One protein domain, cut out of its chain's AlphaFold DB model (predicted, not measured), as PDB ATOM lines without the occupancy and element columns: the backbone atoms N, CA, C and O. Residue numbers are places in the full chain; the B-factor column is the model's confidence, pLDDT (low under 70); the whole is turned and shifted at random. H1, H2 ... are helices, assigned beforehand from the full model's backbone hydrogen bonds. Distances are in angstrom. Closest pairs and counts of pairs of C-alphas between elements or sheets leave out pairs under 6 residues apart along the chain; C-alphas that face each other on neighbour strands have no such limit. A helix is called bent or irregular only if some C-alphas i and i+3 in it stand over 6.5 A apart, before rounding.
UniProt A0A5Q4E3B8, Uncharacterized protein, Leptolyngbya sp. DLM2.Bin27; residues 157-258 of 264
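AT A GLANCE: This is residues 157 to 258 of the 264 residues of an uncharacterized protein of Leptolyngbya sp. DLM2.Bin27 (UniProt A0A5Q4E3B8). H5 packs between H1 on one side and H6 on the other, and H2 crosses H5 while also touching H1 and H6, in a body of crossed helices. H3 packs on H2, and beyond it a loop with the tiny H4 reaches away from the body at one end of the long axis. The printed part has 102 residues with six named helices, H1 to H6 in order, and no named strand: all helix. It is compact, with a radius of gyration of the C-alphas of 14.0 A, yet elongated, spanning 45 by 24 by 23 A.

IN THESE COORDINATES: H5, residues 220 to 237, is 25.7 A long. H1, residues 157 to 174, is 26.1 A long and begins at C-alpha 157 (145.930, 144.255, 174.117); it has a kink of 32 degrees near residue 164 and is only just irregular, C-alphas 159 and 162 being 6.7 A apart. H6, residues 242 to 256, is 21.0 A long and ends at C-alpha 256 (143.611, 162.654, 170.572). H2 is residues 180 to 192, 18.3 A; H3, 196 to 204, 12.3 A; H4, 211 to 214, 5.1 A.

HOW THE PARTS SIT: H2 is the hub, touching four helices. With residues 187 to 191 alone it touches H5 at a steep tilt of 62 degrees, closest C-alphas Val 187 and Ile 227, 7.1 A. It touches H6 at a shallow 30 degrees, Gly 190 to Ile 250, C-alphas 6.0 A. H3 touches H2, C-alphas of Asn 185 and Ala 196 5.6 A apart. H5 touches H1, closest C-alphas Gly 160 and Ala 228, 4.5 A, at 35.0 degrees, only just steep. H5 touches H6, Cys 230 to Ala 249, C-alphas 5.2 A, opposite ways at a steep 46 degrees. H4 touches no helix. Every O i to N i+4 pair is within hydrogen-bond range in H2, H3, H5 and H6, and 11 of 14 in H1; H4 is too short for such a pair.

THE WHOLE: The C-alphas farthest apart, Gly 209 and Asp 240, are 45.5 A apart. The printed part has no cut and no long link. Confidence is under 70 in residues 157 to 165 and 204 to 217; the mean pLDDT of the printed part is 78.3.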
ATOM      1  N   ARG A 157     146.704 145.447 174.501       67.19
ATOM      2  CA  ARG A 157     145.930 144.255 174.117       67.19
ATOM      3  C   ARG A 157     144.888 143.853 175.160       67.19
ATOM      4  O   ARG A 157     143.845 143.305 174.804       67.19
ATOM      5  N   GLU A 158     145.157 144.105 176.438       66.25
ATOM      6  CA  GLU A 158     144.240 143.769 177.532       66.25
ATOM      7  C   GLU A 158     143.199 144.868 177.787       66.25
ATOM      8  O   GLU A 158     142.030 144.564 178.028       66.25
ATOM      9  N   SER A 159     143.582 146.146 177.696       63.88
ATOM     10  CA  SER A 159     142.710 147.285 178.014       63.88
ATOM     11  C   SER A 159     141.558 147.472 177.033       63.88
ATOM     12  O   SER A 159     140.532 148.030 177.409       63.88
ATOM     13  N   GLY A 160     141.706 147.005 175.789       63.00
ATOM     14  CA  GLY A 160     140.637 147.066 174.792       63.00
ATOM     15  C   GLY A 160     139.508 146.063 175.024       63.00
ATOM     16  O   GLY A 160     138.398 146.291 174.561       63.00
ATOM     17  N   LYS A 161     139.739 144.970 175.768       66.38
ATOM     18  CA  LYS A 161     138.745 143.889 175.899       66.38
ATOM     19  C   LYS A 161     137.446 144.327 176.599       66.38
ATOM     20  O   LYS A 161     136.389 144.005 176.060       66.38
ATOM     21  N   PRO A 162     137.470 145.050 177.741       63.06
ATOM     22  CA  PRO A 162     136.236 145.503 178.390       63.06
ATOM     23  C   PRO A 162     135.477 146.536 177.551       63.06
ATOM     24  O   PRO A 162     134.278 146.386 177.355       63.06
ATOM     25  N   ALA A 163     136.191 147.516 176.981       67.75
ATOM     26  CA  ALA A 163     135.601 148.534 176.108       67.75
ATOM     27  C   ALA A 163     134.921 147.905 174.884       67.75
ATOM     28  O   ALA A 163     133.815 148.288 174.519       67.75
ATOM     29  N   ARG A 164     135.543 146.878 174.298       67.88
ATOM     30  CA  ARG A 164     134.985 146.131 173.171       67.88
ATOM     31  C   ARG A 164     133.744 145.317 173.533       67.88
ATOM     32  O   ARG A 164     132.889 145.106 172.676       67.88
ATOM     33  N   ALA A 165     133.663 144.820 174.767       68.38
ATOM     34  CA  ALA A 165     132.488 144.105 175.252       68.38
ATOM     35  C   ALA A 165     131.305 145.064 175.441       68.38
ATOM     36  O   ALA A 165     130.229 144.779 174.928       68.38
ATOM     37  N   GLU A 166     131.522 146.207 176.099       70.19
ATOM     38  CA  GLU A 166     130.525 147.281 176.258       70.19
ATOM     39  C   GLU A 166     130.046 147.808 174.901       70.19
ATOM     40  O   GLU A 166     128.855 147.781 174.611       70.19
ATOM     41  N   TRP A 167     130.980 148.159 174.014       80.75
ATOM     42  CA  TRP A 167     130.671 148.542 172.637       80.75
ATOM     43  C   TRP A 167     129.897 147.457 171.874       80.75
ATOM     44  O   TRP A 167     129.018 147.756 171.071       80.75
ATOM     45  N   GLY A 168     130.197 146.181 172.126       76.69
ATOM     46  CA  GLY A 168     129.470 145.077 171.515       76.69
ATOM     47  C   GLY A 168     128.009 144.991 171.940       76.69
ATOM     48  O   GLY A 168     127.182 144.655 171.093       76.69
ATOM     49  N   TRP A 169     127.688 145.325 173.192       80.31
ATOM     50  CA  TRP A 169     126.302 145.435 173.654       80.31
ATOM     51  C   TRP A 169     125.580 146.580 172.952       80.31
ATOM     52  O   TRP A 169     124.529 146.353 172.364       80.31
ATOM     53  N   GLU A 170     126.202 147.755 172.898       81.00
ATOM     54  CA  GLU A 170     125.655 148.937 172.218       81.00
ATOM     55  C   GLU A 170     125.362 148.688 170.737       81.00
ATOM     56  O   GLU A 170     124.286 149.004 170.227       81.00
ATOM     57  N   VAL A 171     126.295 148.041 170.034       83.00
ATOM     58  CA  VAL A 171     126.098 147.651 168.633       83.00
ATOM     59  C   VAL A 171     124.942 146.672 168.474       83.00
ATOM     60  O   VAL A 171     124.179 146.788 167.517       83.00
ATOM     61  N   GLN A 172     124.812 145.699 169.374       83.56
ATOM     62  CA  GLN A 172     123.727 144.720 169.317       83.56
ATOM     63  C   GLN A 172     122.364 145.334 169.640       83.56
ATOM     64  O   GLN A 172     121.372 144.933 169.037       83.56
ATOM     65  N   GLU A 173     122.318 146.284 170.568       82.38
ATOM     66  CA  GLU A 173     121.088 146.954 170.983       82.38
ATOM     67  C   GLU A 173     120.567 147.903 169.897       82.38
ATOM     68  O   GLU A 173     119.373 147.906 169.597       82.38
ATOM     69  N   LYS A 174     121.466 148.660 169.255       82.94
ATOM     70  CA  LYS A 174     121.085 149.778 168.375       82.94
ATOM     71  C   LYS A 174     121.180 149.481 166.879       82.94
ATOM     72  O   LYS A 174     120.494 150.125 166.087       82.94
ATOM     73  N   ASP A 175     121.959 148.484 166.450       83.56
ATOM     74  CA  ASP A 175     121.896 147.966 165.075       83.56
ATOM     75  C   ASP A 175     121.057 146.687 165.029       83.56
ATOM     76  O   ASP A 175     121.565 145.578 165.194       83.56
ATOM     77  N   SER A 176     119.773 146.830 164.690       72.31
ATOM     78  CA  SER A 176     118.815 145.718 164.546       72.31
ATOM     79  C   SER A 176     119.235 144.627 163.545       72.31
ATOM     80  O   SER A 176     118.656 143.541 163.526       72.31
ATOM     81  N   ARG A 177     120.250 144.886 162.709       77.62
ATOM     82  CA  ARG A 177     120.826 143.918 161.760       77.62
ATOM     83  C   ARG A 177     121.993 143.117 162.347       77.62
ATOM     84  O   ARG A 177     122.510 142.236 161.663       77.62
ATOM     85  N   GLY A 178     122.453 143.443 163.559       72.81
ATOM     86  CA  GLY A 178     123.517 142.732 164.270       72.81
ATOM     87  C   GLY A 178     124.872 142.735 163.555       72.81
ATOM     88  O   GLY A 178     125.635 141.771 163.661       72.81
ATOM     89  N   ARG A 179     125.201 143.781 162.780       81.94
ATOM     90  CA  ARG A 179     126.374 143.785 161.884       81.94
ATOM     91  C   ARG A 179     127.660 144.188 162.605       81.94
ATOM     92  O   ARG A 179     128.343 145.133 162.223       81.94
ATOM     93  N   TYR A 180     128.055 143.418 163.609       80.31
ATOM     94  CA  TYR A 180     129.254 143.687 164.412       80.31
ATOM     95  C   TYR A 180     130.548 143.843 163.581       80.31
ATOM     96  O   TYR A 180     131.367 144.734 163.818       80.31
ATOM     97  N   GLY A 181     130.723 143.010 162.548       81.94
ATOM     98  CA  GLY A 181     131.875 143.096 161.641       81.94
ATOM     99  C   GLY A 181     131.890 144.368 160.784       81.94
ATOM    100  O   GLY A 181     132.963 144.892 160.486       81.94
ATOM    101  N   PHE A 182     130.714 144.903 160.436       88.62
ATOM    102  CA  PHE A 182     130.606 146.177 159.723       88.62
ATOM    103  C   PHE A 182     131.115 147.321 160.598       88.62
ATOM    104  O   PHE A 182     131.992 148.054 160.156       88.62
ATOM    105  N   TRP A 183     130.640 147.422 161.843       86.44
ATOM    106  CA  TRP A 183     131.045 148.484 162.770       86.44
ATOM    107  C   TRP A 183     132.514 148.382 163.179       86.44
ATOM    108  O   TRP A 183     133.199 149.397 163.261       86.44
ATOM    109  N   THR A 184     133.043 147.159 163.301       84.12
ATOM    110  CA  THR A 184     134.490 146.950 163.466       84.12
ATOM    111  C   THR A 184     135.252 147.585 162.298       84.12
ATOM    112  O   THR A 184     136.152 148.394 162.500       84.12
ATOM    113  N   ASN A 185     134.878 147.267 161.056       88.56
ATOM    114  CA  ASN A 185     135.531 147.846 159.882       88.56
ATOM    115  C   ASN A 185     135.272 149.351 159.742       88.56
ATOM    116  O   ASN A 185     136.114 150.050 159.190       88.56
ATOM    117  N   TYR A 186     134.144 149.853 160.242       88.88
ATOM    118  CA  TYR A 186     133.818 151.275 160.256       88.88
ATOM    119  C   TYR A 186     134.818 152.065 161.107       88.88
ATOM    120  O   TYR A 186     135.418 153.018 160.616       88.88
ATOM    121  N   VAL A 187     135.088 151.595 162.332       86.19
ATOM    122  CA  VAL A 187     136.115 152.173 163.215       86.19
ATOM    123  C   VAL A 187     137.492 152.114 162.560       86.19
ATOM    124  O   VAL A 187     138.181 153.127 162.485       86.19
ATOM    125  N   TYR A 188     137.899 150.956 162.035       86.38
ATOM    126  CA  TYR A 188     139.224 150.810 161.422       86.38
ATOM    127  C   TYR A 188     139.402 151.718 160.197       86.38
ATOM    128  O   TYR A 188     140.437 152.371 160.068       86.38
ATOM    129  N   ARG A 189     138.382 151.832 159.338       89.94
ATOM    130  CA  ARG A 189     138.421 152.727 158.172       89.94
ATOM    131  C   ARG A 189     138.470 154.186 158.595       89.94
ATOM    132  O   ARG A 189     139.245 154.942 158.023       89.94
ATOM    133  N   GLY A 190     137.690 154.564 159.605       86.12
ATOM    134  CA  GLY A 190     137.700 155.917 160.150       86.12
ATOM    135  C   GLY A 190     139.043 156.303 160.768       86.12
ATOM    136  O   GLY A 190     139.507 157.421 160.578       86.12
ATOM    137  N   LEU A 191     139.701 155.386 161.482       86.19
ATOM    138  CA  LEU A 191     140.965 155.681 162.164       86.19
ATOM    139  C   LEU A 191     142.200 155.540 161.265       86.19
ATOM    140  O   LEU A 191     143.138 156.317 161.409       86.19
ATOM    141  N   PHE A 192     142.217 154.556 160.363       85.44
ATOM    142  CA  PHE A 192     143.426 154.157 159.631       85.44
ATOM    143  C   PHE A 192     143.265 154.156 158.106       85.44
ATOM    144  O   PHE A 192     144.227 153.880 157.395       85.44
ATOM    145  N   GLY A 193     142.062 154.403 157.582       85.44
ATOM    146  CA  GLY A 193     141.774 154.292 156.148       85.44
ATOM    147  C   GLY A 193     141.775 152.854 155.609       85.44
ATOM    148  O   GLY A 193     141.695 152.654 154.400       85.44
ATOM    149  N   MET A 194     141.858 151.849 156.486       86.75
ATOM    150  CA  MET A 194     141.941 150.424 156.147       86.75
ATOM    151  C   MET A 194     140.896 149.633 156.926       86.75
ATOM    152  O   MET A 194     140.447 150.071 157.979       86.75
ATOM    153  N   ASP A 195     140.493 148.464 156.436       88.25
ATOM    154  CA  ASP A 195     139.687 147.549 157.240       88.25
ATOM    155  C   ASP A 195     140.528 146.773 158.271       88.25
ATOM    156  O   ASP A 195     141.759 146.859 158.324       88.25
ATOM    157  N   ALA A 196     139.850 146.017 159.138       81.62
ATOM    158  CA  ALA A 196     140.515 145.321 160.232       81.62
ATOM    159  C   ALA A 196     141.467 144.209 159.775       81.62
ATOM    160  O   ALA A 196     142.414 143.889 160.493       81.62
ATOM    161  N   THR A 197     141.222 143.602 158.614       85.62
ATOM    162  CA  THR A 197     142.086 142.550 158.070       85.62
ATOM    163  C   THR A 197     143.358 143.172 157.510       85.62
ATOM    164  O   THR A 197     144.452 142.766 157.892       85.62
ATOM    165  N   GLN A 198     143.211 144.227 156.708       83.50
ATOM    166  CA  GLN A 198     144.321 144.981 156.129       83.50
ATOM    167  C   GLN A 198     145.254 145.544 157.209       83.50
ATOM    168  O   GLN A 198     146.472 145.396 157.121       83.50
ATOM    169  N   MET A 199     144.702 146.122 158.282       81.88
ATOM    170  CA  MET A 199     145.527 146.673 159.364       81.88
ATOM    171  C   MET A 199     146.330 145.590 160.102       81.88
ATOM    172  O   MET A 199     147.488 145.799 160.462       81.88
ATOM    173  N   LYS A 200     145.744 144.402 160.297       79.88
ATOM    174  CA  LYS A 200     146.453 143.265 160.905       79.88
ATOM    175  C   LYS A 200     147.599 142.774 160.032       79.88
ATOM    176  O   LYS A 200     148.637 142.416 160.575       79.88
ATOM    177  N   GLU A 201     147.437 142.772 158.711       80.06
ATOM    178  CA  GLU A 201     148.520 142.435 157.783       80.06
ATOM    179  C   GLU A 201     149.664 143.452 157.869       80.06
ATOM    180  O   GLU A 201     150.826 143.052 157.946       80.06
ATOM    181  N   VAL A 202     149.345 144.749 157.961       78.06
ATOM    182  CA  VAL A 202     150.336 145.824 158.164       78.06
ATOM    183  C   VAL A 202     151.085 145.665 159.492       78.06
ATOM    184  O   VAL A 202     152.298 145.876 159.544       78.06
ATOM    185  N   TRP A 203     150.401 145.275 160.571       77.50
ATOM    186  CA  TRP A 203     151.050 145.014 161.862       77.50
ATOM    187  C   TRP A 203     151.873 143.726 161.880       77.50
ATOM    188  O   TRP A 203     152.936 143.709 162.495       77.50
ATOM    189  N   ALA A 204     151.399 142.665 161.224       67.00
ATOM    190  CA  ALA A 204     152.078 141.373 161.173       67.00
ATOM    191  C   ALA A 204     153.331 141.408 160.288       67.00
ATOM    192  O   ALA A 204     154.324 140.758 160.603       67.00
ATOM    193  N   ASN A 205     153.291 142.189 159.208       64.44
ATOM    194  CA  ASN A 205     154.397 142.390 158.285       64.44
ATOM    195  C   ASN A 205     154.705 143.887 158.178       64.44
ATOM    196  O   ASN A 205     154.363 144.508 157.166       64.44
ATOM    197  N   PRO A 206     155.364 144.494 159.185       58.88
ATOM    198  CA  PRO A 206     155.871 145.846 159.032       58.88
ATOM    199  C   PRO A 206     156.871 145.816 157.873       58.88
ATOM    200  O   PRO A 206     157.948 145.233 157.990       58.88
ATOM    201  N   VAL A 207     156.488 146.370 156.719       51.16
ATOM    202  CA  VAL A 207     157.321 146.368 155.512       51.16
ATOM    203  C   VAL A 207     158.567 147.200 155.809       51.16
ATOM    204  O   VAL A 207     158.570 148.427 155.700       51.16
ATOM    205  N   HIS A 208     159.634 146.534 156.246       42.81
ATOM    206  CA  HIS A 208     160.922 147.160 156.483       42.81
ATOM    207  C   HIS A 208     161.485 147.634 155.139       42.81
ATOM    208  O   HIS A 208     161.846 146.821 154.294       42.81
ATOM    209  N   GLY A 209     161.567 148.955 154.950       41.28
ATOM    210  CA  GLY A 209     162.350 149.560 153.868       41.28
ATOM    211  C   GLY A 209     161.626 150.538 152.942       41.28
ATOM    212  O   GLY A 209     162.318 151.239 152.209       41.28
ATOM    213  N   ASP A 210     160.292 150.671 152.974       43.03
ATOM    214  CA  ASP A 210     159.627 151.762 152.236       43.03
ATOM    215  C   ASP A 210     159.510 153.009 153.126       43.03
ATOM    216  O   ASP A 210     158.762 153.044 154.107       43.03
ATOM    217  N   ALA A 211     160.247 154.062 152.768       42.41
ATOM    218  CA  ALA A 211     160.238 155.347 153.466       42.41
ATOM    219  C   ALA A 211     158.845 156.012 153.514       42.41
ATOM    220  O   ALA A 211     158.611 156.859 154.375       42.41
ATOM    221  N   ARG A 212     157.911 155.633 152.628       41.31
ATOM    222  CA  ARG A 212     156.511 156.091 152.648       41.31
ATOM    223  C   ARG A 212     155.684 155.366 153.711       41.31
ATOM    224  O   ARG A 212     154.833 155.989 154.333       41.31
ATOM    225  N   ILE A 213     155.971 154.088 153.961       38.84
ATOM    226  CA  ILE A 213     155.290 153.277 154.983       38.84
ATOM    227  C   ILE A 213     155.856 153.591 156.371       38.84
ATOM    228  O   ILE A 213     155.090 153.767 157.307       38.84
ATOM    229  N   ALA A 214     157.174 153.770 156.506       42.31
ATOM    230  CA  ALA A 214     157.802 154.128 157.782       42.31
ATOM    231  C   ALA A 214     157.302 155.470 158.359       42.31
ATOM    232  O   ALA A 214     157.246 155.629 159.575       42.31
ATOM    233  N   ARG A 215     156.913 156.422 157.496       41.16
ATOM    234  CA  ARG A 215     156.313 157.710 157.900       41.16
ATOM    235  C   ARG A 215     154.859 157.587 158.368       41.16
ATOM    236  O   ARG A 215     154.413 158.424 159.141       41.16
ATOM    237  N   ASN A 216     154.163 156.539 157.930       51.62
ATOM    238  CA  ASN A 216     152.735 156.313 158.162       51.62
ATOM    239  C   ASN A 216     152.462 155.074 159.036       51.62
ATOM    240  O   ASN A 216     151.316 154.649 159.178       51.62
ATOM    241  N   TYR A 217     153.508 154.469 159.603       64.50
ATOM    242  CA  TYR A 217     153.400 153.257 160.402       64.50
ATOM    243  C   TYR A 217     152.862 153.586 161.794       64.50
ATOM    244  O   TYR A 217     153.529 154.248 162.591       64.50
ATOM    245  N   VAL A 218     151.671 153.073 162.102       70.88
ATOM    246  CA  VAL A 218     151.105 153.093 163.452       70.88
ATOM    247  C   VAL A 218     151.510 151.795 164.158       70.88
ATOM    248  O   VAL A 218     151.062 150.725 163.732       70.88
ATOM    249  N   PRO A 219     152.317 151.846 165.238       78.31
ATOM    250  CA  PRO A 219     152.646 150.655 166.016       78.31
ATOM    251  C   PRO A 219     151.379 149.943 166.495       78.31
ATOM    252  O   PRO A 219     150.434 150.610 166.920       78.31
ATOM    253  N   GLU A 220     151.374 148.604 166.488       80.06
ATOM    254  CA  GLU A 220     150.209 147.794 166.896       80.06
ATOM    255  C   GLU A 220     149.646 148.254 168.247       80.06
ATOM    256  O   GLU A 220     148.445 148.461 168.378       80.06
ATOM    257  N   SER A 221     150.512 148.522 169.228       76.50
ATOM    258  CA  SER A 221     150.084 148.983 170.551       76.50
ATOM    259  C   SER A 221     149.319 150.309 170.518       76.50
ATOM    260  O   SER A 221     148.336 150.468 171.233       76.50
ATOM    261  N   VAL A 222     149.756 151.255 169.682       82.44
ATOM    262  CA  VAL A 222     149.120 152.575 169.552       82.44
ATOM    263  C   VAL A 222     147.804 152.458 168.791       82.44
ATOM    264  O   VAL A 222     146.809 153.069 169.171       82.44
ATOM    265  N   GLY A 223     147.776 151.634 167.742       84.56
ATOM    266  CA  GLY A 223     146.558 151.372 166.986       84.56
ATOM    267  C   GLY A 223     145.483 150.693 167.834       84.56
ATOM    268  O   GLY A 223     144.339 151.141 167.843       84.56
ATOM    269  N   LEU A 224     145.854 149.668 168.610       82.69
ATOM    270  CA  LEU A 224     144.947 148.999 169.545       82.69
ATOM    271  C   LEU A 224     144.433 149.945 170.635       82.69
ATOM    272  O   LEU A 224     143.252 149.890 170.976       82.69
ATOM    273  N   GLU A 225     145.282 150.834 171.156       83.62
ATOM    274  CA  GLU A 225     144.863 151.848 172.129       83.62
ATOM    275  C   GLU A 225     143.841 152.827 171.532       83.62
ATOM    276  O   GLU A 225     142.831 153.132 172.169       83.62
ATOM    277  N   ALA A 226     144.065 153.287 170.298       87.56
ATOM    278  CA  ALA A 226     143.143 154.189 169.620       87.56
ATOM    279  C   ALA A 226     141.796 153.522 169.301       87.56
ATOM    280  O   ALA A 226     140.753 154.132 169.527       87.56
ATOM    281  N   ILE A 227     141.805 152.259 168.857       87.38
ATOM    282  CA  ILE A 227     140.577 151.471 168.657       87.38
ATOM    283  C   ILE A 227     139.813 151.351 169.973       87.38
ATOM    284  O   ILE A 227     138.633 151.680 170.021       87.38
ATOM    285  N   ALA A 228     140.491 150.943 171.048       85.50
ATOM    286  CA  ALA A 228     139.871 150.800 172.360       85.50
ATOM    287  C   ALA A 228     139.271 152.121 172.861       85.50
ATOM    288  O   ALA A 228     138.189 152.131 173.444       85.50
ATOM    289  N   TYR A 229     139.960 153.244 172.636       89.62
ATOM    290  CA  TYR A 229     139.455 154.568 172.989       89.62
ATOM    291  C   TYR A 229     138.211 154.947 172.174       89.62
ATOM    292  O   TYR A 229     137.243 155.435 172.755       89.62
ATOM    293  N   CYS A 230     138.214 154.679 170.866       90.25
ATOM    294  CA  CYS A 230     137.078 154.928 169.983       90.25
ATOM    295  C   CYS A 230     135.864 154.072 170.370       90.25
ATOM    296  O   CYS A 230     134.785 154.613 170.582       90.25
ATOM    297  N   GLU A 231     136.044 152.756 170.527       88.50
ATOM    298  CA  GLU A 231     134.985 151.816 170.930       88.50
ATOM    299  C   GLU A 231     134.380 152.221 172.285       88.50
ATOM    300  O   GLU A 231     133.160 152.280 172.436       88.50
ATOM    301  N   LYS A 232     135.223 152.606 173.251       87.69
ATOM    302  CA  LYS A 232     134.762 153.114 174.549       87.69
ATOM    303  C   LYS A 232     133.952 154.405 174.420       87.69
ATOM    304  O   LYS A 232     132.971 154.588 175.132       87.69
ATOM    305  N   MET A 233     134.377 155.320 173.549       89.38
ATOM    306  CA  MET A 233     133.686 156.593 173.345       89.38
ATOM    307  C   MET A 233     132.299 156.384 172.740       89.38
ATOM    308  O   MET A 233     131.363 157.043 173.172       89.38
ATOM    309  N   VAL A 234     132.146 155.437 171.809       88.25
ATOM    310  CA  VAL A 234     130.827 155.069 171.271       88.25
ATOM    311  C   VAL A 234     129.887 154.647 172.398       88.25
ATOM    312  O   VAL A 234     128.778 155.166 172.476       88.25
ATOM    313  N   GLY A 235     130.351 153.780 173.306       83.44
ATOM    314  CA  GLY A 235     129.542 153.361 174.452       83.44
ATOM    315  C   GLY A 235     129.232 154.484 175.443       83.44
ATOM    316  O   GLY A 235     128.165 154.496 176.035       83.44
ATOM    317  N   PHE A 236     130.120 155.470 175.598       83.50
ATOM    318  CA  PHE A 236     129.837 156.633 176.447       83.50
ATOM    319  C   PHE A 236     128.897 157.660 175.823       83.50
ATOM    320  O   PHE A 236     128.213 158.364 176.562       83.50
ATOM    321  N   LEU A 237     128.927 157.816 174.500       87.31
ATOM    322  CA  LEU A 237     128.073 158.776 173.806       87.31
ATOM    323  C   LEU A 237     126.608 158.337 173.829       87.31
ATOM    324  O   LEU A 237     125.747 159.209 173.854       87.31
ATOM    325  N   ASP A 238     126.355 157.021 173.828       79.50
ATOM    326  CA  ASP A 238     125.032 156.422 174.046       79.50
ATOM    327  C   ASP A 238     123.922 157.055 173.173       79.50
ATOM    328  O   ASP A 238     122.788 157.249 173.594       79.50
ATOM    329  N   LEU A 239     124.245 157.418 171.925       87.56
ATOM    330  CA  LEU A 239     123.275 158.040 171.015       87.56
ATOM    331  C   LEU A 239     122.362 156.985 170.380       87.56
ATOM    332  O   LEU A 239     122.811 155.870 170.109       87.56
ATOM    333  N   ASP A 240     121.117 157.367 170.079       84.44
ATOM    334  CA  ASP A 240     120.151 156.519 169.359       84.44
ATOM    335  C   ASP A 240     120.620 156.204 167.928       84.44
ATOM    336  O   ASP A 240     120.460 155.085 167.436       84.44
ATOM    337  N   ASP A 241     121.237 157.183 167.253       88.19
ATOM    338  CA  ASP A 241     121.917 156.958 165.979       88.19
ATOM    339  C   ASP A 241     123.336 156.447 166.236       88.19
ATOM    340  O   ASP A 241     124.290 157.198 166.475       88.19
ATOM    341  N   ILE A 242     123.474 155.129 166.143       88.00
ATOM    342  CA  ILE A 242     124.756 154.458 166.308       88.00
ATOM    343  C   ILE A 242     125.800 154.922 165.284       88.00
ATOM    344  O   ILE A 242     126.986 154.958 165.616       88.00
ATOM    345  N   GLN A 243     125.411 155.311 164.065       90.69
ATOM    346  CA  GLN A 243     126.366 155.817 163.082       90.69
ATOM    347  C   GLN A 243     126.935 157.159 163.536       90.69
ATOM    348  O   GLN A 243     128.153 157.331 163.563       90.69
ATOM    349  N   GLN A 244     126.064 158.063 163.985       91.88
ATOM    350  CA  GLN A 244     126.473 159.356 164.525       91.88
ATOM    351  C   GLN A 244     127.392 159.200 165.749       91.88
ATOM    352  O   GLN A 244     128.381 159.927 165.874       91.88
ATOM    353  N   ALA A 245     127.114 158.231 166.630       90.69
ATOM    354  CA  ALA A 245     127.991 157.918 167.762       90.69
ATOM    355  C   ALA A 245     129.395 157.488 167.303       90.69
ATOM    356  O   ALA A 245     130.396 157.938 167.867       90.69
ATOM    357  N   HIS A 246     129.485 156.657 166.259       91.69
ATOM    358  CA  HIS A 246     130.765 156.241 165.684       91.69
ATOM    359  C   HIS A 246     131.512 157.407 165.030       91.69
ATOM    360  O   HIS A 246     132.711 157.546 165.266       91.69
ATOM    361  N   ASP A 247     130.830 158.266 164.274       93.94
ATOM    362  CA  ASP A 247     131.450 159.417 163.605       93.94
ATOM    363  C   ASP A 247     132.099 160.382 164.609       93.94
ATOM    364  O   ASP A 247     133.269 160.753 164.472       93.94
ATOM    365  N   LEU A 248     131.372 160.729 165.677       92.19
ATOM    366  CA  LEU A 248     131.880 161.597 166.743       92.19
ATOM    367  C   LEU A 248     133.039 160.948 167.513       92.19
ATOM    368  O   LEU A 248     134.040 161.607 167.813       92.19
ATOM    369  N   ALA A 249     132.934 159.649 167.811       92.75
ATOM    370  CA  ALA A 249     133.992 158.900 168.480       92.75
ATOM    371  C   ALA A 249     135.276 158.823 167.638       92.75
ATOM    372  O   ALA A 249     136.374 159.017 168.170       92.75
ATOM    373  N   ILE A 250     135.151 158.593 166.326       93.62
ATOM    374  CA  ILE A 250     136.273 158.573 165.380       93.62
ATOM    375  C   ILE A 250     136.949 159.943 165.352       93.62
ATOM    376  O   ILE A 250     138.166 160.017 165.532       93.62
ATOM    377  N   GLN A 251     136.179 161.025 165.213       92.44
ATOM    378  CA  GLN A 251     136.724 162.382 165.174       92.44
ATOM    379  C   GLN A 251     137.491 162.724 166.461       92.44
ATOM    380  O   GLN A 251     138.636 163.180 166.409       92.44
ATOM    381  N   ALA A 252     136.904 162.450 167.630       90.94
ATOM    382  CA  ALA A 252     137.561 162.680 168.916       90.94
ATOM    383  C   ALA A 252     138.848 161.846 169.067       90.94
ATOM    384  O   ALA A 252     139.861 162.327 169.585       90.94
ATOM    385  N   THR A 253     138.832 160.602 168.581       91.75
ATOM    386  CA  THR A 253     139.994 159.705 168.607       91.75
ATOM    387  C   THR A 253     141.109 160.204 167.692       91.75
ATOM    388  O   THR A 253     142.258 160.272 168.127       91.75
ATOM    389  N   GLN A 254     140.794 160.621 166.463       89.81
ATOM    390  CA  GLN A 254     141.771 161.199 165.536       89.81
ATOM    391  C   GLN A 254     142.458 162.429 166.137       89.81
ATOM    392  O   GLN A 254     143.681 162.533 166.082       89.81
ATOM    393  N   VAL A 255     141.698 163.320 166.786       89.50
ATOM    394  CA  VAL A 255     142.257 164.498 167.470       89.50
ATOM    395  C   VAL A 255     143.200 164.084 168.603       89.50
ATOM    396  O   VAL A 255     144.312 164.603 168.707       89.50
ATOM    397  N   LYS A 256     142.796 163.122 169.441       88.38
ATOM    398  CA  LYS A 256     143.611 162.654 170.572       88.38
ATOM    399  C   LYS A 256     144.922 162.001 170.124       88.38
ATOM    400  O   LYS A 256     145.963 162.232 170.740       88.38
ATOM    401  N   PHE A 257     144.874 161.190 169.071       87.12
ATOM    402  CA  PHE A 257     146.013 160.418 168.571       87.12
ATOM    403  C   PHE A 257     146.723 161.086 167.384       87.12
ATOM    404  O   PHE A 257     147.589 160.467 166.771       87.12
ATOM    405  N   ALA A 258     146.451 162.365 167.101       83.50
ATOM    406  CA  ALA A 258     146.983 163.094 165.945       83.50
ATOM    407  C   ALA A 258     148.520 163.084 165.834       83.50
ATOM    408  O   ALA A 258     149.067 163.164 164.743       83.50
TER     409      ALA A 258